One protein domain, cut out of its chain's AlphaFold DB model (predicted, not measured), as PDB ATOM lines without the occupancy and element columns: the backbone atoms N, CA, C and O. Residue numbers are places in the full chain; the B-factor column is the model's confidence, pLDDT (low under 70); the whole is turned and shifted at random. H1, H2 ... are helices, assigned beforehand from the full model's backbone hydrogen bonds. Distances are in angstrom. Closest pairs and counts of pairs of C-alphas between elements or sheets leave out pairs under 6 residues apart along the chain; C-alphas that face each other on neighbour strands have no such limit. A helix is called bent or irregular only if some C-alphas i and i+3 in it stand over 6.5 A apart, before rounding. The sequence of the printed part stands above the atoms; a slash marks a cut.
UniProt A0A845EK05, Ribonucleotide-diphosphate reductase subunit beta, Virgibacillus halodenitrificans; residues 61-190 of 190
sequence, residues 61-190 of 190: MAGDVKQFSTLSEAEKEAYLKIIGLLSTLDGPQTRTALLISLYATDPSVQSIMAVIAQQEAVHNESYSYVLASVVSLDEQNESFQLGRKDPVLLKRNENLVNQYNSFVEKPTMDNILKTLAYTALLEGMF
ATOM      1  N   MET A  61     -46.405 -43.861  68.186       98.12
ATOM      2  CA  MET A  61     -47.554 -43.925  67.263       98.12
ATOM      3  C   MET A  61     -48.836 -44.568  67.836       98.12
ATOM      4  O   MET A  61     -49.821 -44.745  67.122       98.12
ATOM      5  N   ALA A  62     -48.873 -44.954  69.117       97.69
ATOM      6  CA  ALA A  62     -50.002 -45.704  69.689       97.69
ATOM      7  C   ALA A  62     -51.349 -44.954  69.657       97.69
ATOM      8  O   ALA A  62     -52.408 -45.592  69.696       97.69
ATOM      9  N   GLY A  63     -51.324 -43.617  69.635       98.00
ATOM     10  CA  GLY A  63     -52.518 -42.789  69.444       98.00
ATOM     11  C   GLY A  63     -53.035 -42.891  68.011       98.00
ATOM     12  O   GLY A  63     -54.176 -43.304  67.792       98.00
ATOM     13  N   ASP A  64     -52.158 -42.612  67.052       97.81
ATOM     14  CA  ASP A  64     -52.410 -42.648  65.613       97.81
ATOM     15  C   ASP A  64     -52.944 -44.004  65.150       97.81
ATOM     16  O   ASP A  64     -53.940 -44.049  64.434       97.81
ATOM     17  N   VAL A  65     -52.385 -45.115  65.647       97.06
ATOM     18  CA  VAL A  65     -52.870 -46.481  65.354       97.06
ATOM     19  C   VAL A  65     -54.366 -46.629  65.659       97.06
ATOM     20  O   VAL A  65     -55.112 -47.236  64.891       97.06
ATOM     21  N   LYS A  66     -54.838 -46.059  66.776       97.12
ATOM     22  CA  LYS A  66     -56.257 -46.132  67.163       97.12
ATOM     23  C   LYS A  66     -57.118 -45.218  66.296       97.12
ATOM     24  O   LYS A  66     -58.238 -45.587  65.946       97.12
ATOM     25  N   GLN A  67     -56.607 -44.033  65.965       97.88
ATOM     26  CA  GLN A  67     -57.358 -42.994  65.260       97.88
ATOM     27  C   GLN A  67     -57.422 -43.219  63.749       97.88
ATOM     28  O   GLN A  67     -58.431 -42.870  63.140       97.88
ATOM     29  N   PHE A  68     -56.412 -43.841  63.143       97.56
ATOM     30  CA  PHE A  68     -56.333 -44.015  61.692       97.56
ATOM     31  C   PHE A  68     -57.557 -44.745  61.120       97.56
ATOM     32  O   PHE A  68     -58.120 -44.343  60.106       97.56
ATOM     33  N   SER A  69     -58.052 -45.763  61.832       94.75
ATOM     34  CA  SER A  69     -59.263 -46.503  61.445       94.75
ATOM     35  C   SER A  69     -60.543 -45.653  61.436       94.75
ATOM     36  O   SER A  69     -61.490 -45.992  60.725       94.75
ATOM     37  N   THR A  70     -60.561 -44.549  62.192       97.75
ATOM     38  CA  THR A  70     -61.712 -43.643  62.342       97.75
ATOM     39  C   THR A  70     -61.782 -42.560  61.267       97.75
ATOM     40  O   THR A  70     -62.813 -41.901  61.146       97.75
ATOM     41  N   LEU A  71     -60.707 -42.385  60.489       98.12
ATOM     42  CA  LEU A  71     -60.678 -41.467  59.357       98.12
ATOM     43  C   LEU A  71     -61.693 -41.892  58.291       98.12
ATOM     44  O   LEU A  71     -61.922 -43.085  58.061       98.12
ATOM     45  N   SER A  72     -62.267 -40.908  57.607       98.38
ATOM     46  CA  SER A  72     -63.036 -41.155  56.394       98.38
ATOM     47  C   SER A  72     -62.142 -41.728  55.293       98.38
ATOM     48  O   SER A  72     -60.925 -41.544  55.283       98.38
ATOM     49  N   GLU A  73     -62.754 -42.396  54.318       97.25
ATOM     50  CA  GLU A  73     -62.010 -42.975  53.195       97.25
ATOM     51  C   GLU A  73     -61.235 -41.913  52.400       97.25
ATOM     52  O   GLU A  73     -60.085 -42.139  52.035       97.25
ATOM     53  N   ALA A  74     -61.806 -40.717  52.226       97.88
ATOM     54  CA  ALA A  74     -61.126 -39.608  51.556       97.88
ATOM     55  C   ALA A  74     -59.887 -39.116  52.333       97.88
ATOM     56  O   ALA A  74     -58.875 -38.767  51.727       97.88
ATOM     57  N   GLU A  75     -59.946 -39.100  53.668       98.12
ATOM     58  CA  GLU A  75     -58.808 -38.721  54.515       98.12
ATOM     59  C   GLU A  75     -57.700 -39.776  54.473       98.12
ATOM     60  O   GLU A  75     -56.531 -39.416  54.323       98.12
ATOM     61  N   LYS A  76     -58.045 -41.070  54.543       96.19
ATOM     62  CA  LYS A  76     -57.066 -42.164  54.409       96.19
ATOM     63  C   LYS A  76     -56.397 -42.146  53.043       96.19
ATOM     64  O   LYS A  76     -55.176 -42.253  52.956       96.19
ATOM     65  N   GLU A  77     -57.181 -41.968  51.981       93.69
ATOM     66  CA  GLU A  77     -56.667 -41.888  50.616       93.69
ATOM     67  C   GLU A  77     -55.685 -40.719  50.462       93.69
ATOM     68  O   GLU A  77     -54.587 -40.899  49.929       93.69
ATOM     69  N   ALA A  78     -56.048 -39.532  50.962       94.88
ATOM     70  CA  ALA A  78     -55.169 -38.369  50.943       94.88
ATOM     71  C   ALA A  78     -53.883 -38.625  51.739       94.88
ATOM     72  O   ALA A  78     -52.792 -38.368  51.230       94.88
ATOM     73  N   TYR A  79     -53.999 -39.179  52.950       95.62
ATOM     74  CA  TYR A  79     -52.862 -39.502  53.806       95.62
ATOM     75  C   TYR A  79     -51.877 -40.441  53.102       95.62
ATOM     76  O   TYR A  79     -50.697 -40.111  52.972       95.62
ATOM     77  N   LEU A  80     -52.369 -41.576  52.590       93.44
ATOM     78  CA  LEU A  80     -51.547 -42.588  51.927       93.44
ATOM     79  C   LEU A  80     -50.900 -42.043  50.647       93.44
ATOM     80  O   LEU A  80     -49.715 -42.269  50.416       93.44
ATOM     81  N   LYS A  81     -51.625 -41.252  49.848       91.38
ATOM     82  CA  LYS A  81     -51.054 -40.596  48.660       91.38
ATOM     83  C   LYS A  81     -49.944 -39.606  49.008       91.38
ATOM     84  O   LYS A  81     -48.912 -39.599  48.337       91.38
ATOM     85  N   ILE A  82     -50.148 -38.771  50.027       92.81
ATOM     86  CA  ILE A  82     -49.187 -37.729  50.412       92.81
ATOM     87  C   ILE A  82     -47.909 -38.358  50.967       92.81
ATOM     88  O   ILE A  82     -46.823 -38.007  50.515       92.81
ATOM     89  N   ILE A  83     -48.013 -39.319  51.886       93.00
ATOM     90  CA  ILE A  83     -46.822 -39.942  52.480       93.00
ATOM     91  C   ILE A  83     -46.024 -40.767  51.456       93.00
ATOM     92  O   ILE A  83     -44.794 -40.693  51.432       93.00
ATOM     93  N   GLY A  84     -46.700 -41.469  50.536       90.06
ATOM     94  CA  GLY A  84     -46.037 -42.157  49.423       90.06
ATOM     95  C   GLY A  84     -45.325 -41.191  48.466       90.06
ATOM     96  O   GLY A  84     -44.241 -41.485  47.950       90.06
ATOM     97  N   LEU A  85     -45.895 -39.999  48.255       89.12
ATOM     98  CA  LEU A  85     -45.278 -38.930  47.469       89.12
ATOM     99  C   LEU A  85     -44.055 -38.322  48.166       89.12
ATOM    100  O   LEU A  85     -43.032 -38.155  47.504       89.12
ATOM    101  N   LEU A  86     -44.128 -38.032  49.467       91.31
ATOM    102  CA  LEU A  86     -42.993 -37.505  50.235       91.31
ATOM    103  C   LEU A  86     -41.799 -38.464  50.187       91.31
ATOM    104  O   LEU A  86     -40.704 -38.064  49.802       91.31
ATOM    105  N   SER A  87     -42.027 -39.762  50.406       87.88
ATOM    106  CA  SER A  87     -40.963 -40.764  50.258       87.88
ATOM    107  C   SER A  87     -40.387 -40.830  48.836       87.88
ATOM    108  O   SER A  87     -39.187 -41.047  48.656       87.88
ATOM    109  N   THR A  88     -41.206 -40.588  47.808       86.12
ATOM    110  CA  THR A  88     -40.721 -40.511  46.419       86.12
ATOM    111  C   THR A  88     -39.787 -39.313  46.202       86.12
ATOM    112  O   THR A  88     -38.845 -39.422  45.412       86.12
ATOM    113  N   LEU A  89     -40.044 -38.186  46.872       88.25
ATOM    114  CA  LEU A  89     -39.258 -36.956  46.756       88.25
ATOM    115  C   LEU A  89     -37.973 -36.998  47.593       88.25
ATOM    116  O   LEU A  89     -36.926 -36.625  47.066       88.25
ATOM    117  N   ASP A  90     -38.025 -37.533  48.815       90.31
ATOM    118  CA  ASP A  90     -36.871 -37.593  49.730       90.31
ATOM    119  C   ASP A  90     -35.926 -38.760  49.436       90.31
ATOM    120  O   ASP A  90     -34.714 -38.662  49.646       90.31
ATOM    121  N   GLY A  91     -36.442 -39.859  48.876       88.94
ATOM    122  CA  GLY A  91     -35.641 -41.022  48.483       88.94
ATOM    123  C   GLY A  91     -34.346 -40.678  47.720       88.94
ATOM    124  O   GLY A  91     -33.277 -41.186  48.076       88.94
ATOM    125  N   PRO A  92     -34.364 -39.812  46.684       93.06
ATOM    126  CA  PRO A  92     -33.146 -39.385  45.997       93.06
ATOM    127  C   PRO A  92     -32.288 -38.365  46.769       93.06
ATOM    128  O   PRO A  92     -31.101 -38.254  46.453       93.06
ATOM    129  N   GLN A  93     -32.820 -37.644  47.763       96.25
ATOM    130  CA  GLN A  93     -32.135 -36.517  48.416       96.25
ATOM    131  C   GLN A  93     -30.875 -36.949  49.170       96.25
ATOM    132  O   GLN A  93     -29.829 -36.311  49.022       96.25
ATOM    133  N   THR A  94     -30.914 -38.106  49.844       97.31
ATOM    134  CA  THR A  94     -29.721 -38.713  50.472       97.31
ATOM    135  C   THR A  94     -28.574 -38.835  49.461       97.31
ATOM    136  O   THR A  94     -27.441 -38.410  49.707       97.31
ATOM    137  N   ARG A  95     -28.863 -39.375  48.269       96.56
ATOM    138  CA  ARG A  95     -27.864 -39.551  47.207       96.56
ATOM    139  C   ARG A  95     -27.445 -38.214  46.597       96.56
ATOM    140  O   ARG A  95     -26.263 -38.043  46.292       96.56
ATOM    141  N   THR A  96     -28.373 -37.282  46.406       97.31
ATOM    142  CA  THR A  96     -28.090 -35.943  45.871       97.31
ATOM    143  C   THR A  96     -27.129 -35.175  46.779       97.31
ATOM    144  O   THR A  96     -26.126 -34.650  46.289       97.31
ATOM    145  N   ALA A  97     -27.350 -35.192  48.097       98.00
ATOM    146  CA  ALA A  97     -26.461 -34.561  49.071       98.00
ATOM    147  C   ALA A  97     -25.044 -35.168  49.039       98.00
ATOM    148  O   ALA A  97     -24.051 -34.434  48.983       98.00
ATOM    149  N   LEU A  98     -24.941 -36.502  48.968       97.44
ATOM    150  CA  LEU A  98     -23.658 -37.197  48.808       97.44
ATOM    151  C   LEU A  98     -22.950 -36.812  47.504       97.44
ATOM    152  O   LEU A  98     -21.746 -36.561  47.509       97.44
ATOM    153  N   LEU A  99     -23.674 -36.729  46.384       97.31
ATOM    154  CA  LEU A  99     -23.088 -36.316  45.110       97.31
ATOM    155  C   LEU A  99     -22.550 -34.890  45.170       97.31
ATOM    156  O   LEU A  99     -21.424 -34.665  44.736       97.31
ATOM    157  N   ILE A 100     -23.305 -33.944  45.731       97.88
ATOM    158  CA  ILE A 100     -22.832 -32.565  45.890       97.88
ATOM    159  C   ILE A 100     -21.564 -32.535  46.752       97.88
ATOM    160  O   ILE A 100     -20.593 -31.876  46.378       97.88
ATOM    161  N   SER A 101     -21.531 -33.308  47.845       97.81
ATOM    162  CA  SER A 101     -20.342 -33.458  48.695       97.81
ATOM    163  C   SER A 101     -19.114 -33.918  47.898       97.81
ATOM    164  O   SER A 101     -18.041 -33.335  48.031       97.81
ATOM    165  N   LEU A 102     -19.268 -34.887  46.986       97.25
ATOM    166  CA  LEU A 102     -18.154 -35.389  46.168       97.25
ATOM    167  C   LEU A 102     -17.537 -34.337  45.235       97.25
ATOM    168  O   LEU A 102     -16.370 -34.479  44.874       97.25
ATOM    169  N   TYR A 103     -18.288 -33.316  44.815       97.75
ATOM    170  CA  TYR A 103     -17.774 -32.241  43.953       97.75
ATOM    171  C   TYR A 103     -17.402 -30.972  44.727       97.75
ATOM    172  O   TYR A 103     -16.692 -30.118  44.188       97.75
ATOM    173  N   ALA A 104     -17.840 -30.841  45.980       97.88
ATOM    174  CA  ALA A 104     -17.448 -29.738  46.840       97.88
ATOM    175  C   ALA A 104     -15.944 -29.811  47.140       97.88
ATOM    176  O   ALA A 104     -15.436 -30.817  47.632       97.88
ATOM    177  N   THR A 105     -15.224 -28.728  46.867       97.62
ATOM    178  CA  THR A 105     -13.788 -28.590  47.155       97.62
ATOM    179  C   THR A 105     -13.520 -27.976  48.527       97.62
ATOM    180  O   THR A 105     -12.368 -27.850  48.931       97.62
ATOM    181  N   ASP A 106     -14.564 -27.576  49.258       98.19
ATOM    182  CA  ASP A 106     -14.469 -27.128  50.646       98.19
ATOM    183  C   ASP A 106     -14.815 -28.272  51.622       98.19
ATOM    184  O   ASP A 106     -15.953 -28.751  51.616       98.19
ATOM    185  N   PRO A 107     -13.879 -28.707  52.491       97.75
ATOM    186  CA  PRO A 107     -14.119 -29.824  53.406       97.75
ATOM    187  C   PRO A 107     -15.182 -29.522  54.480       97.75
ATOM    188  O   PRO A 107     -15.802 -30.445  55.015       97.75
ATOM    189  N   SER A 108     -15.453 -28.245  54.782       98.38
ATOM    190  CA  SER A 108     -16.557 -27.871  55.675       98.38
ATOM    191  C   SER A 108     -17.920 -28.108  55.016       98.38
ATOM    192  O   SER A 108     -18.820 -28.640  55.665       98.38
ATOM    193  N   VAL A 109     -18.049 -27.823  53.714       98.19
ATOM    194  CA  VAL A 109     -19.251 -28.148  52.925       98.19
ATOM    195  C   VAL A 109     -19.427 -29.658  52.830       98.19
ATOM    196  O   VAL A 109     -20.530 -30.143  53.060       98.19
ATOM    197  N   GLN A 110     -18.352 -30.413  52.577       98.06
ATOM    198  CA  GLN A 110     -18.409 -31.881  52.556       98.06
ATOM    199  C   GLN A 110     -18.972 -32.449  53.867       98.06
ATOM    200  O   GLN A 110     -19.841 -33.322  53.846       98.06
ATOM    201  N   SER A 111     -18.522 -31.909  55.005       98.12
ATOM    202  CA  SER A 111     -18.987 -32.322  56.333       98.12
ATOM    203  C   SER A 111     -20.445 -31.936  56.596       98.12
ATOM    204  O   SER A 111     -21.183 -32.716  57.187       98.12
ATOM    205  N   ILE A 112     -20.882 -30.756  56.147       98.56
ATOM    206  CA  ILE A 112     -22.287 -30.326  56.246       98.56
ATOM    207  C   ILE A 112     -23.190 -31.224  55.398       98.56
ATOM    208  O   ILE A 112     -24.198 -31.714  55.898       98.56
ATOM    209  N   MET A 113     -22.809 -31.492  54.147       98.44
ATOM    210  CA  MET A 113     -23.591 -32.344  53.248       98.44
ATOM    211  C   MET A 113     -23.650 -33.795  53.733       98.44
ATOM    212  O   MET A 113     -24.643 -34.468  53.482       98.44
ATOM    213  N   ALA A 114     -22.637 -34.274  54.464       98.19
ATOM    214  CA  ALA A 114     -22.696 -35.578  55.121       98.19
ATOM    215  C   ALA A 114     -23.770 -35.628  56.224       98.19
ATOM    216  O   ALA A 114     -24.479 -36.625  56.330       98.19
ATOM    217  N   VAL A 115     -23.921 -34.557  57.012       98.50
ATOM    218  CA  VAL A 115     -24.991 -34.462  58.023       98.50
ATOM    219  C   VAL A 115     -26.359 -34.351  57.354       98.50
ATOM    220  O   VAL A 115     -27.270 -35.063  57.748       98.50
ATOM    221  N   ILE A 116     -26.493 -33.525  56.311       98.19
ATOM    222  CA  ILE A 116     -27.748 -33.413  55.548       98.19
ATOM    223  C   ILE A 116     -28.132 -34.773  54.957       98.19
ATOM    224  O   ILE A 116     -29.245 -35.228  55.166       98.19
ATOM    225  N   ALA A 117     -27.199 -35.484  54.315       98.19
ATOM    226  CA  ALA A 117     -27.471 -36.817  53.776       98.19
ATOM    227  C   ALA A 117     -27.950 -37.806  54.853       98.19
ATOM    228  O   ALA A 117     -28.803 -38.645  54.577       98.19
ATOM    229  N   GLN A 118     -27.417 -37.713  56.076       97.81
ATOM    230  CA  GLN A 118     -27.894 -38.518  57.198       97.81
ATOM    231  C   GLN A 118     -29.307 -38.112  57.639       97.81
ATOM    232  O   GLN A 118     -30.103 -38.996  57.944       97.81
ATOM    233  N   GLN A 119     -29.634 -36.820  57.660       98.00
ATOM    234  CA  GLN A 119     -30.982 -36.346  57.984       98.00
ATOM    235  C   GLN A 119     -32.010 -36.817  56.949       98.00
ATOM    236  O   GLN A 119     -33.038 -37.357  57.344       98.00
ATOM    237  N   GLU A 120     -31.691 -36.753  55.653       97.50
ATOM    238  CA  GLU A 120     -32.581 -37.280  54.604       97.50
ATOM    239  C   GLU A 120     -32.789 -38.794  54.704       97.50
ATOM    240  O   GLU A 120     -33.870 -39.308  54.410       97.50
ATOM    241  N   ALA A 121     -31.771 -39.532  55.154       96.81
ATOM    242  CA  ALA A 121     -31.918 -40.960  55.407       96.81
ATOM    243  C   ALA A 121     -32.905 -41.229  56.559       96.81
ATOM    244  O   ALA A 121     -33.722 -42.142  56.448       96.81
ATOM    245  N   VAL A 122     -32.871 -40.409  57.618       97.50
ATOM    246  CA  VAL A 122     -33.826 -40.483  58.739       97.50
ATOM    247  C   VAL A 122     -35.231 -40.067  58.301       97.50
ATOM    248  O   VAL A 122     -36.195 -40.735  58.668       97.50
ATOM    249  N   HIS A 123     -35.375 -39.029  57.467       96.81
ATOM    250  CA  HIS A 123     -36.671 -38.658  56.885       96.81
ATOM    251  C   HIS A 123     -37.285 -39.842  56.131       96.81
ATOM    252  O   HIS A 123     -38.418 -40.244  56.409       96.81
ATOM    253  N   ASN A 124     -36.508 -40.482  55.255       94.69
ATOM    254  CA  ASN A 124     -36.995 -41.616  54.483       94.69
ATOM    255  C   ASN A 124     -37.323 -42.851  55.351       94.69
ATOM    256  O   ASN A 124     -38.306 -43.547  55.086       94.69
ATOM    257  N   GLU A 125     -36.533 -43.125  56.394       96.44
ATOM    258  CA  GLU A 125     -36.852 -44.151  57.398       96.44
ATOM    259  C   GLU A 125     -38.181 -43.847  58.105       96.44
ATOM    260  O   GLU A 125     -39.027 -44.734  58.243       96.44
ATOM    261  N   SER A 126     -38.401 -42.586  58.487       97.31
ATOM    262  CA  SER A 126     -39.588 -42.171  59.235       97.31
ATOM    263  C   SER A 126     -40.896 -42.431  58.482       97.31
ATOM    264  O   SER A 126     -41.868 -42.869  59.096       97.31
ATOM    265  N   TYR A 127     -40.919 -42.288  57.150       96.25
ATOM    266  CA  TYR A 127     -42.100 -42.639  56.350       96.25
ATOM    267  C   TYR A 127     -42.445 -44.126  56.450       96.25
ATOM    268  O   TYR A 127     -43.619 -44.483  56.547       96.25
ATOM    269  N   SER A 128     -41.425 -44.990  56.465       95.44
ATOM    270  CA  SER A 128     -41.618 -46.432  56.645       95.44
ATOM    271  C   SER A 128     -42.118 -46.747  58.054       95.44
ATOM    272  O   SER A 128     -43.058 -47.523  58.201       95.44
ATOM    273  N   TYR A 129     -41.545 -46.112  59.082       97.31
ATOM    274  CA  TYR A 129     -41.968 -46.277  60.477       97.31
ATOM    275  C   TYR A 129     -43.441 -45.889  60.690       97.31
ATOM    276  O   TYR A 129     -44.226 -46.654  61.261       97.31
ATOM    277  N   VAL A 130     -43.832 -44.720  60.179       97.06
ATOM    278  CA  VAL A 130     -45.197 -44.197  60.297       97.06
ATOM    279  C   VAL A 130     -46.189 -45.093  59.558       97.06
ATOM    280  O   VAL A 130     -47.169 -45.533  60.157       97.06
ATOM    281  N   LEU A 131     -45.925 -45.427  58.290       95.69
ATOM    282  CA  LEU A 131     -46.812 -46.292  57.511       95.69
ATOM    283  C   LEU A 131     -46.939 -47.694  58.126       95.69
ATOM    284  O   LEU A 131     -48.051 -48.207  58.249       95.69
ATOM    285  N   ALA A 132     -45.831 -48.287  58.579       96.31
ATOM    286  CA  ALA A 132     -45.845 -49.597  59.225       96.31
ATOM    287  C   ALA A 132     -46.632 -49.634  60.538       96.31
ATOM    288  O   ALA A 132     -47.057 -50.707  60.964       96.31
ATOM    289  N   SER A 133     -46.856 -48.475  61.158       96.56
ATOM    290  CA  SER A 133     -47.649 -48.364  62.377       96.56
ATOM    291  C   SER A 133     -49.157 -48.392  62.115       96.56
ATOM    292  O   SER A 133     -49.908 -48.820  62.989       96.56
ATOM    293  N   VAL A 134     -49.624 -47.939  60.946       96.88
ATOM    294  CA  VAL A 134     -51.060 -47.680  60.711       96.88
ATOM    295  C   VAL A 134     -51.698 -48.539  59.618       96.88
ATOM    296  O   VAL A 134     -52.923 -48.656  59.601       96.88
ATOM    297  N   VAL A 135     -50.905 -49.162  58.741       96.56
ATOM    298  CA  VAL A 135     -51.401 -49.989  57.626       96.56
ATOM    299  C   VAL A 135     -50.596 -51.279  57.422       96.56
ATOM    300  O   VAL A 135     -49.456 -51.422  57.874       96.56
ATOM    301  N   SER A 136     -51.192 -52.242  56.716       96.81
ATOM    302  CA  SER A 136     -50.551 -53.519  56.374       96.81
ATOM    303  C   SER A 136     -49.384 -53.348  55.394       96.81
ATOM    304  O   SER A 136     -49.312 -52.365  54.663       96.81
ATOM    305  N   LEU A 137     -48.471 -54.325  55.329       96.50
ATOM    306  CA  LEU A 137     -47.322 -54.278  54.409       96.50
ATOM    307  C   LEU A 137     -47.736 -54.141  52.932       96.50
ATOM    308  O   LEU A 137     -47.038 -53.491  52.156       96.50
ATOM    309  N   ASP A 138     -48.867 -54.724  52.540       97.31
ATOM    310  CA  ASP A 138     -49.368 -54.617  51.167       97.31
ATOM    311  C   ASP A 138     -49.814 -53.182  50.845       97.31
ATOM    312  O   ASP A 138     -49.435 -52.644  49.805       97.31
ATOM    313  N   GLU A 139     -50.517 -52.523  51.771       94.88
ATOM    314  CA  GLU A 139     -50.905 -51.109  51.650       94.88
ATOM    315  C   GLU A 139     -49.686 -50.175  51.672       94.88
ATOM    316  O   GLU A 139     -49.639 -49.195  50.926       94.88
ATOM    317  N   GLN A 140     -48.663 -50.487  52.479       95.12
ATOM    318  CA  GLN A 140     -47.384 -49.764  52.459       95.12
ATOM    319  C   GLN A 140     -46.751 -49.837  51.068       95.12
ATOM    320  O   GLN A 140     -46.411 -48.813  50.472       95.12
ATOM    321  N   ASN A 141     -46.628 -51.054  50.529       94.81
ATOM    322  CA  ASN A 141     -46.059 -51.282  49.208       94.81
ATOM    323  C   ASN A 141     -46.859 -50.553  48.128       94.81
ATOM    324  O   ASN A 141     -46.258 -49.931  47.258       94.81
ATOM    325  N   GLU A 142     -48.191 -50.594  48.183       93.75
ATOM    326  CA  GLU A 142     -49.040 -49.853  47.254       93.75
ATOM    327  C   GLU A 142     -48.786 -48.343  47.336       93.75
ATOM    328  O   GLU A 142     -48.532 -47.717  46.302       93.75
ATOM    329  N   SER A 143     -48.759 -47.786  48.549       92.12
ATOM    330  CA  SER A 143     -48.498 -46.365  48.799       92.12
ATOM    331  C   SER A 143     -47.171 -45.901  48.181       92.12
ATOM    332  O   SER A 143     -47.143 -44.937  47.409       92.12
ATOM    333  N   PHE A 144     -46.084 -46.654  48.386       90.56
ATOM    334  CA  PHE A 144     -44.772 -46.347  47.798       90.56
ATOM    335  C   PHE A 144     -44.718 -46.489  46.264       90.56
ATOM    336  O   PHE A 144     -43.789 -45.988  45.626       90.56
ATOM    337  N   GLN A 145     -45.696 -47.151  45.633       90.25
ATOM    338  CA  GLN A 145     -45.782 -47.225  44.170       90.25
ATOM    339  C   GLN A 145     -46.534 -46.047  43.543       90.25
ATOM    340  O   GLN A 145     -46.367 -45.812  42.342       90.25
ATOM    341  N   LEU A 146     -47.340 -45.302  44.308       83.62
ATOM    342  CA  LEU A 146     -48.212 -44.250  43.768       83.62
ATOM    343  C   LEU A 146     -47.417 -43.175  43.020       83.62
ATOM    344  O   LEU A 146     -47.746 -42.854  41.876       83.62
ATOM    345  N   GLY A 147     -46.299 -42.717  43.593       78.56
ATOM    346  CA  GLY A 147     -45.419 -41.720  42.973       78.56
ATOM    347  C   GLY A 147     -44.803 -42.148  41.633       78.56
ATOM    348  O   GLY A 147     -44.346 -41.298  40.870       78.56
ATOM    349  N   ARG A 148     -44.809 -43.452  41.318       81.31
ATOM    350  CA  ARG A 148     -44.272 -44.019  40.068       81.31
ATOM    351  C   ARG A 148     -45.339 -44.387  39.042       81.31
ATOM    352  O   ARG A 148     -44.988 -44.725  37.913       81.31
ATOM    353  N   LYS A 149     -46.616 -44.370  39.427       87.25
ATOM    354  CA  LYS A 149     -47.737 -44.807  38.582       87.25
ATOM    355  C   LYS A 149     -48.706 -43.677  38.262       87.25
ATOM    356  O   LYS A 149     -49.319 -43.707  37.200       87.25
ATOM    357  N   ASP A 150     -48.847 -42.698  39.154       87.06
ATOM    358  CA  ASP A 150     -49.775 -41.586  38.972       87.06
ATOM    359  C   ASP A 150     -49.263 -40.610  37.888       87.06
ATOM    360  O   ASP A 150     -48.194 -40.010  38.053       87.06
ATOM    361  N   PRO A 151     -50.001 -40.411  36.775       91.12
ATOM    362  CA  PRO A 151     -49.564 -39.541  35.682       91.12
ATOM    363  C   PRO A 151     -49.375 -38.073  36.085       91.12
ATOM    364  O   PRO A 151     -48.525 -37.387  35.512       91.12
ATOM    365  N   VAL A 152     -50.145 -37.578  37.059       89.88
ATOM    366  CA  VAL A 152     -50.036 -36.202  37.560       89.88
ATOM    367  C   VAL A 152     -48.748 -36.050  38.362       89.88
ATOM    368  O   VAL A 152     -48.008 -35.087  38.147       89.88
ATOM    369  N   LEU A 153     -48.432 -37.019  39.227       85.69
ATOM    370  CA  LEU A 153     -47.186 -37.013  40.004       85.69
ATOM    371  C   LEU A 153     -45.957 -37.167  39.104       85.69
ATOM    372  O   LEU A 153     -44.995 -36.410  39.246       85.69
ATOM    373  N   LEU A 154     -46.010 -38.074  38.125       89.31
ATOM    374  CA  LEU A 154     -44.942 -38.232  37.135       89.31
ATOM    375  C   LEU A 154     -44.706 -36.931  36.360       89.31
ATOM    376  O   LEU A 154     -43.559 -36.508  36.208       89.31
ATOM    377  N   LYS A 155     -45.779 -36.253  35.927       91.31
ATOM    378  CA  LYS A 155     -45.659 -34.978  35.215       91.31
ATOM    379  C   LYS A 155     -45.110 -33.862  36.105       91.31
ATOM    380  O   LYS A 155     -44.286 -33.076  35.641       91.31
ATOM    381  N   ARG A 156     -45.533 -33.796  37.372       87.38
ATOM    382  CA  ARG A 156     -45.012 -32.838  38.362       87.38
ATOM    383  C   ARG A 156     -43.508 -33.026  38.583       87.38
ATOM    384  O   ARG A 156     -42.780 -32.038  38.657       87.38
ATOM    385  N   ASN A 157     -43.049 -34.276  38.647       87.56
ATOM    386  CA  ASN A 157     -41.675 -34.615  39.019       87.56
ATOM    387  C   ASN A 157     -40.697 -34.643  37.828       87.56
ATOM    388  O   ASN A 157     -39.486 -34.678  38.038       87.56
ATOM    389  N   GLU A 158     -41.185 -34.586  36.584       91.50
ATOM    390  CA  GLU A 158     -40.379 -34.702  35.356       91.50
ATOM    391  C   GLU A 158     -39.176 -33.741  35.327       91.50
ATOM    392  O   GLU A 158     -38.044 -34.158  35.075       91.50
ATOM    393  N   ASN A 159     -39.392 -32.461  35.644       92.62
ATOM    394  CA  ASN A 159     -38.322 -31.457  35.626       92.62
ATOM    395  C   ASN A 159     -37.252 -31.723  36.697       92.62
ATOM    396  O   ASN A 159     -36.061 -31.573  36.424       92.62
ATOM    397  N   LEU A 160     -37.673 -32.149  37.891       91.44
ATOM    398  CA  LEU A 160     -36.772 -32.505  38.988       91.44
ATOM    399  C   LEU A 160     -35.892 -33.697  38.593       91.44
ATOM    400  O   LEU A 160     -34.668 -33.633  38.709       91.44
ATOM    401  N   VAL A 161     -36.512 -34.754  38.061       92.19
ATOM    402  CA  VAL A 161     -35.819 -35.968  37.605       92.19
ATOM    403  C   VAL A 161     -34.798 -35.634  36.518       92.19
ATOM    404  O   VAL A 161     -33.639 -36.044  36.611       92.19
ATOM    405  N   ASN A 162     -35.198 -34.847  35.517       95.25
ATOM    406  CA  ASN A 162     -34.312 -34.436  34.429       95.25
ATOM    407  C   ASN A 162     -33.113 -33.632  34.947       95.25
ATOM    408  O   ASN A 162     -31.978 -33.882  34.530       95.25
ATOM    409  N   GLN A 163     -33.337 -32.705  35.883       96.12
ATOM    410  CA  GLN A 163     -32.261 -31.903  36.455       96.12
ATOM    411  C   GLN A 163     -31.288 -32.753  37.286       96.12
ATOM    412  O   GLN A 163     -30.071 -32.637  37.125       96.12
ATOM    413  N   TYR A 164     -31.802 -33.634  38.145       95.38
ATOM    414  CA  TYR A 164     -30.964 -34.485  38.995       95.38
ATOM    415  C   TYR A 164     -30.100 -35.435  38.164       95.38
ATOM    416  O   TYR A 164     -28.898 -35.558  38.419       95.38
ATOM    417  N   ASN A 165     -30.667 -36.045  37.121       96.62
ATOM    418  CA  ASN A 165     -29.907 -36.904  36.212       96.62
ATOM    419  C   ASN A 165     -28.891 -36.106  35.378       96.62
ATOM    420  O   ASN A 165     -27.758 -36.557  35.217       96.62
ATOM    421  N   SER A 166     -29.229 -34.883  34.952       96.94
ATOM    422  CA  SER A 166     -28.294 -34.008  34.228       96.94
ATOM    423  C   SER A 166     -27.035 -33.699  35.040       96.94
ATOM    424  O   SER A 166     -25.937 -33.693  34.487       96.94
ATOM    425  N   PHE A 167     -27.157 -33.494  36.357       96.56
ATOM    426  CA  PHE A 167     -25.993 -33.328  37.232       96.56
ATOM    427  C   PHE A 167     -25.133 -34.596  37.314       96.56
ATOM    428  O   PHE A 167     -23.906 -34.506  37.240       96.56
ATOM    429  N   VAL A 168     -25.755 -35.773  37.429       96.00
ATOM    430  CA  VAL A 168     -25.030 -37.054  37.482       96.00
ATOM    431  C   VAL A 168     -24.220 -37.287  36.207       96.00
ATOM    432  O   VAL A 168     -23.062 -37.696  36.289       96.00
ATOM    433  N   GLU A 169     -24.819 -37.033  35.047       96.25
ATOM    434  CA  GLU A 169     -24.193 -37.261  33.741       96.25
ATOM    435  C   GLU A 169     -23.160 -36.188  33.389       96.25
ATOM    436  O   GLU A 169     -22.114 -36.487  32.812       96.25
ATOM    437  N   LYS A 170     -23.456 -34.930  33.731       96.50
ATOM    438  CA  LYS A 170     -22.657 -33.754  33.382       96.50
ATOM    439  C   LYS A 170     -22.473 -32.880  34.622       96.50
ATOM    440  O   LYS A 170     -23.229 -31.924  34.812       96.50
ATOM    441  N   PRO A 171     -21.455 -33.145  35.457       96.06
ATOM    442  CA  PRO A 171     -21.204 -32.395  36.684       96.06
ATOM    443  C   PRO A 171     -20.544 -31.040  36.392       96.06
ATOM    444  O   PRO A 171     -19.420 -30.759  36.801       96.06
ATOM    445  N   THR A 172     -21.214 -30.193  35.621       96.81
ATOM    446  CA  THR A 172     -20.804 -28.811  35.369       96.81
ATOM    447  C   THR A 172     -21.216 -27.933  36.548       96.81
ATOM    448  O   THR A 172     -22.127 -28.274  37.306       96.81
ATOM    449  N   MET A 173     -20.579 -26.769  36.696       95.38
ATOM    450  CA  MET A 173     -20.998 -25.795  37.713       95.38
ATOM    451  C   MET A 173     -22.471 -25.395  37.543       95.38
ATOM    452  O   MET A 173     -23.197 -25.292  38.525       95.38
ATOM    453  N   ASP A 174     -22.921 -25.219  36.300       96.12
ATOM    454  CA  ASP A 174     -24.310 -24.880  35.985       96.12
ATOM    455  C   ASP A 174     -25.287 -25.966  36.463       96.12
ATOM    456  O   ASP A 174     -26.253 -25.660  37.159       96.12
ATOM    457  N   ASN A 175     -24.996 -27.242  36.191       97.12
ATOM    458  CA  ASN A 175     -25.848 -28.335  36.655       97.12
ATOM    459  C   ASN A 175     -25.825 -28.504  38.176       97.12
ATOM    460  O   ASN A 175     -26.862 -28.820  38.751       97.12
ATOM    461  N   ILE A 176     -24.697 -28.259  38.847       96.38
ATOM    462  CA  ILE A 176     -24.654 -28.250  40.318       96.38
ATOM    463  C   ILE A 176     -25.529 -27.125  40.873       96.38
ATOM    464  O   ILE A 176     -26.342 -27.375  41.760       96.38
ATOM    465  N   LEU A 177     -25.400 -25.901  40.351       96.12
ATOM    466  CA  LEU A 177     -26.181 -24.749  40.811       96.12
ATOM    467  C   LEU A 177     -27.680 -24.946  40.577       96.12
ATOM    468  O   LEU A 177     -28.480 -24.675  41.471       96.12
ATOM    469  N   LYS A 178     -28.061 -25.465  39.407       96.94
ATOM    470  CA  LYS A 178     -29.448 -25.835  39.126       96.94
ATOM    471  C   LYS A 178     -29.933 -26.911  40.091       96.94
ATOM    472  O   LYS A 178     -30.996 -26.740  40.669       96.94
ATOM    473  N   THR A 179     -29.160 -27.967  40.335       97.12
ATOM    474  CA  THR A 179     -29.539 -29.000  41.311       97.12
ATOM    475  C   THR A 179     -29.725 -28.415  42.710       97.12
ATOM    476  O   THR A 179     -30.740 -28.698  43.331       97.12
ATOM    477  N   LEU A 180     -28.832 -27.534  43.176       96.38
ATOM    478  CA  LEU A 180     -28.990 -26.835  44.459       96.38
ATOM    479  C   LEU A 180     -30.278 -26.001  44.513       96.38
ATOM    480  O   LEU A 180     -30.973 -26.024  45.524       96.38
ATOM    481  N   ALA A 181     -30.616 -25.292  43.433       95.88
ATOM    482  CA  ALA A 181     -31.854 -24.521  43.352       95.88
ATOM    483  C   ALA A 181     -33.098 -25.424  43.365       95.88
ATOM    484  O   ALA A 181     -34.053 -25.136  44.079       95.88
ATOM    485  N   TYR A 182     -33.080 -26.529  42.616       94.81
ATOM    486  CA  TYR A 182     -34.173 -27.502  42.600       94.81
ATOM    487  C   TYR A 182     -34.352 -28.185  43.955       94.81
ATOM    488  O   TYR A 182     -35.482 -28.315  44.410       94.81
ATOM    489  N   THR A 183     -33.258 -28.558  44.623       94.38
ATOM    490  CA  THR A 183     -33.305 -29.073  45.992       94.38
ATOM    491  C   THR A 183     -33.883 -28.025  46.938       94.38
ATOM    492  O   THR A 183     -34.823 -28.331  47.648       94.38
ATOM    493  N   ALA A 184     -33.438 -26.766  46.892       93.19
ATOM    494  CA  ALA A 184     -34.006 -25.718  47.746       93.19
ATOM    495  C   ALA A 184     -35.513 -25.485  47.511       93.19
ATOM    496  O   ALA A 184     -36.238 -25.186  48.455       93.19
ATOM    497  N   LEU A 185     -35.986 -25.615  46.267       92.00
ATOM    498  CA  LEU A 185     -37.416 -25.555  45.950       92.00
ATOM    499  C   LEU A 185     -38.170 -26.780  46.472       92.00
ATOM    500  O   LEU A 185     -39.283 -26.620  46.959       92.00
ATOM    501  N   LEU A 186     -37.571 -27.970  46.389       91.38
ATOM    502  CA  LEU A 186     -38.138 -29.191  46.956       91.38
ATOM    503  C   LEU A 186     -38.300 -29.048  48.471       91.38
ATOM    504  O   LEU A 186     -39.422 -29.122  48.942       91.38
ATOM    505  N   GLU A 187     -37.227 -28.716  49.192       87.94
ATOM    506  CA  GLU A 187     -37.255 -28.572  50.657       87.94
ATOM    507  C   GLU A 187     -38.123 -27.392  51.142       87.94
ATOM    508  O   GLU A 187     -38.596 -27.367  52.275       87.94
ATOM    509  N   GLY A 188     -38.250 -26.339  50.326       86.31
ATOM    510  CA  GLY A 188     -38.854 -25.067  50.734       86.31
ATOM    511  C   GLY A 188     -40.301 -24.851  50.290       86.31
ATOM    512  O   GLY A 188     -40.940 -23.916  50.778       86.31
ATOM    513  N   MET A 189     -40.806 -25.639  49.339       82.94
ATOM    514  CA  MET A 189     -42.153 -25.464  48.774       82.94
ATOM    515  C   MET A 189     -42.979 -26.745  48.674       82.94
ATOM    516  O   MET A 189     -44.201 -26.631  48.545       82.94
ATOM    517  N   PHE A 190     -42.350 -27.920  48.631       76.19
ATOM    518  CA  PHE A 190     -43.045 -29.201  48.498       76.19
ATOM    519  C   PHE A 190     -43.135 -29.931  49.830       76.19
ATOM    520  O   PHE A 190     -44.081 -30.746  49.915       76.19
TER     521      PHE A 190
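What this domain is: This is residues 61 to 190 of the 190 residues of the protein "Ribonucleotide-diphosphate reductase subunit beta" of Virgibacillus halodenitrificans (UniProt A0A845EK05). Helices H2 and H3 follow each other nearly end to end as a long row through the middle, with the long helix H4 folded back along one side of it and the helical hairpin of H6 and H7 on the other side. H5 crosses H2 on the way from the end of H4 to the start of H6, and the short H1 sits at the far end of H4. The 130 printed residues have seven named helices, H1 to H7 in that order, and no named strand; the class is all helix. The whole is only just loose, close to compact, with a radius of gyration of the C-alphas of 16.9 A, and elongated, spanning 52 by 31 by 24 A.

Where its parts are: H1 is residues 62 to 68, 10.3 A long, beginning at C-alpha 62 at (-50.002, -45.704, 69.689). H2, residues 73 to 90, is 25.9 A long, and H3, residues 93 to 103, is 15.6 A. H4, residues 107 to 134, is the longest, 41.7 A, ending at C-alpha 134 at (-51.060, -47.680, 60.711). H5 is residues 137 to 149, 18.4 A. H6, residues 151 to 169, is 25.5 A long with a kink of 44 degrees near residue 159. H7, residues 173 to 189, is 23.9 A and ends at C-alpha 189 at (-42.153, -25.464, 48.774). H5 is only just irregular, with C-alphas 144 and 147 6.7 A apart; H6 is irregular, with C-alphas 156 and 159 7.4 A apart.

How they stand to each other: H4 is the hub, touching four other helices. With residues 109 to 121 alone it touches H3, and the two form a helical hairpin at a shallow tilt of 11 degrees, opposite ways; the closest C-alphas, of Thr 94 and Ala 117, are 4.4 A apart. Residues 120 to 127 of H4 touch residues 83 to 90 of H2, closest at the C-alphas of Ser 87 and Asn 124, 5.9 A. Residues 133 to 134 of H4 touch H1 at a steep tilt of 65 degrees, closest at the C-alphas of Val 65 and Val 134, 5.1 A. H4 and H5 only just touch, with 3 pairs of C-alphas within 8 A, the closest those of Leu 131 and Gln 140, 6.2 A. H5 touches H2 at a steep tilt of 66 degrees, closest at the C-alphas of Gly 84 and Phe 144, 4.7 A. H5 and H6 touch only at the corner, and only just, with 3 pairs of C-alphas within 8 A, the closest those of Gly 147 and Leu 153, 5.8 A. H6 and H7 form a helical hairpin at a shallow tilt of 34 degrees, only just short of steep, closest at the C-alphas of Phe 167 and Asn 175, 5.0 A. H3 and H7 are close but not clearly touching, and H4 is apart from H6 and H7. Each O i to N i+4 pair is within hydrogen-bond range in H2, H3 and H7; the counts are 2 of 3 in H1, 22 of 24 in H4, 7 of 9 in H5 and 13 of 15 in H6.

The domain as a whole: The C-alphas farthest apart, of Thr 70 and Thr 105, are 52.5 A apart. The printed part has no cut, and its six links are tight. The mean pLDDT of the printed part is 94.5, and no printed residue is under 70.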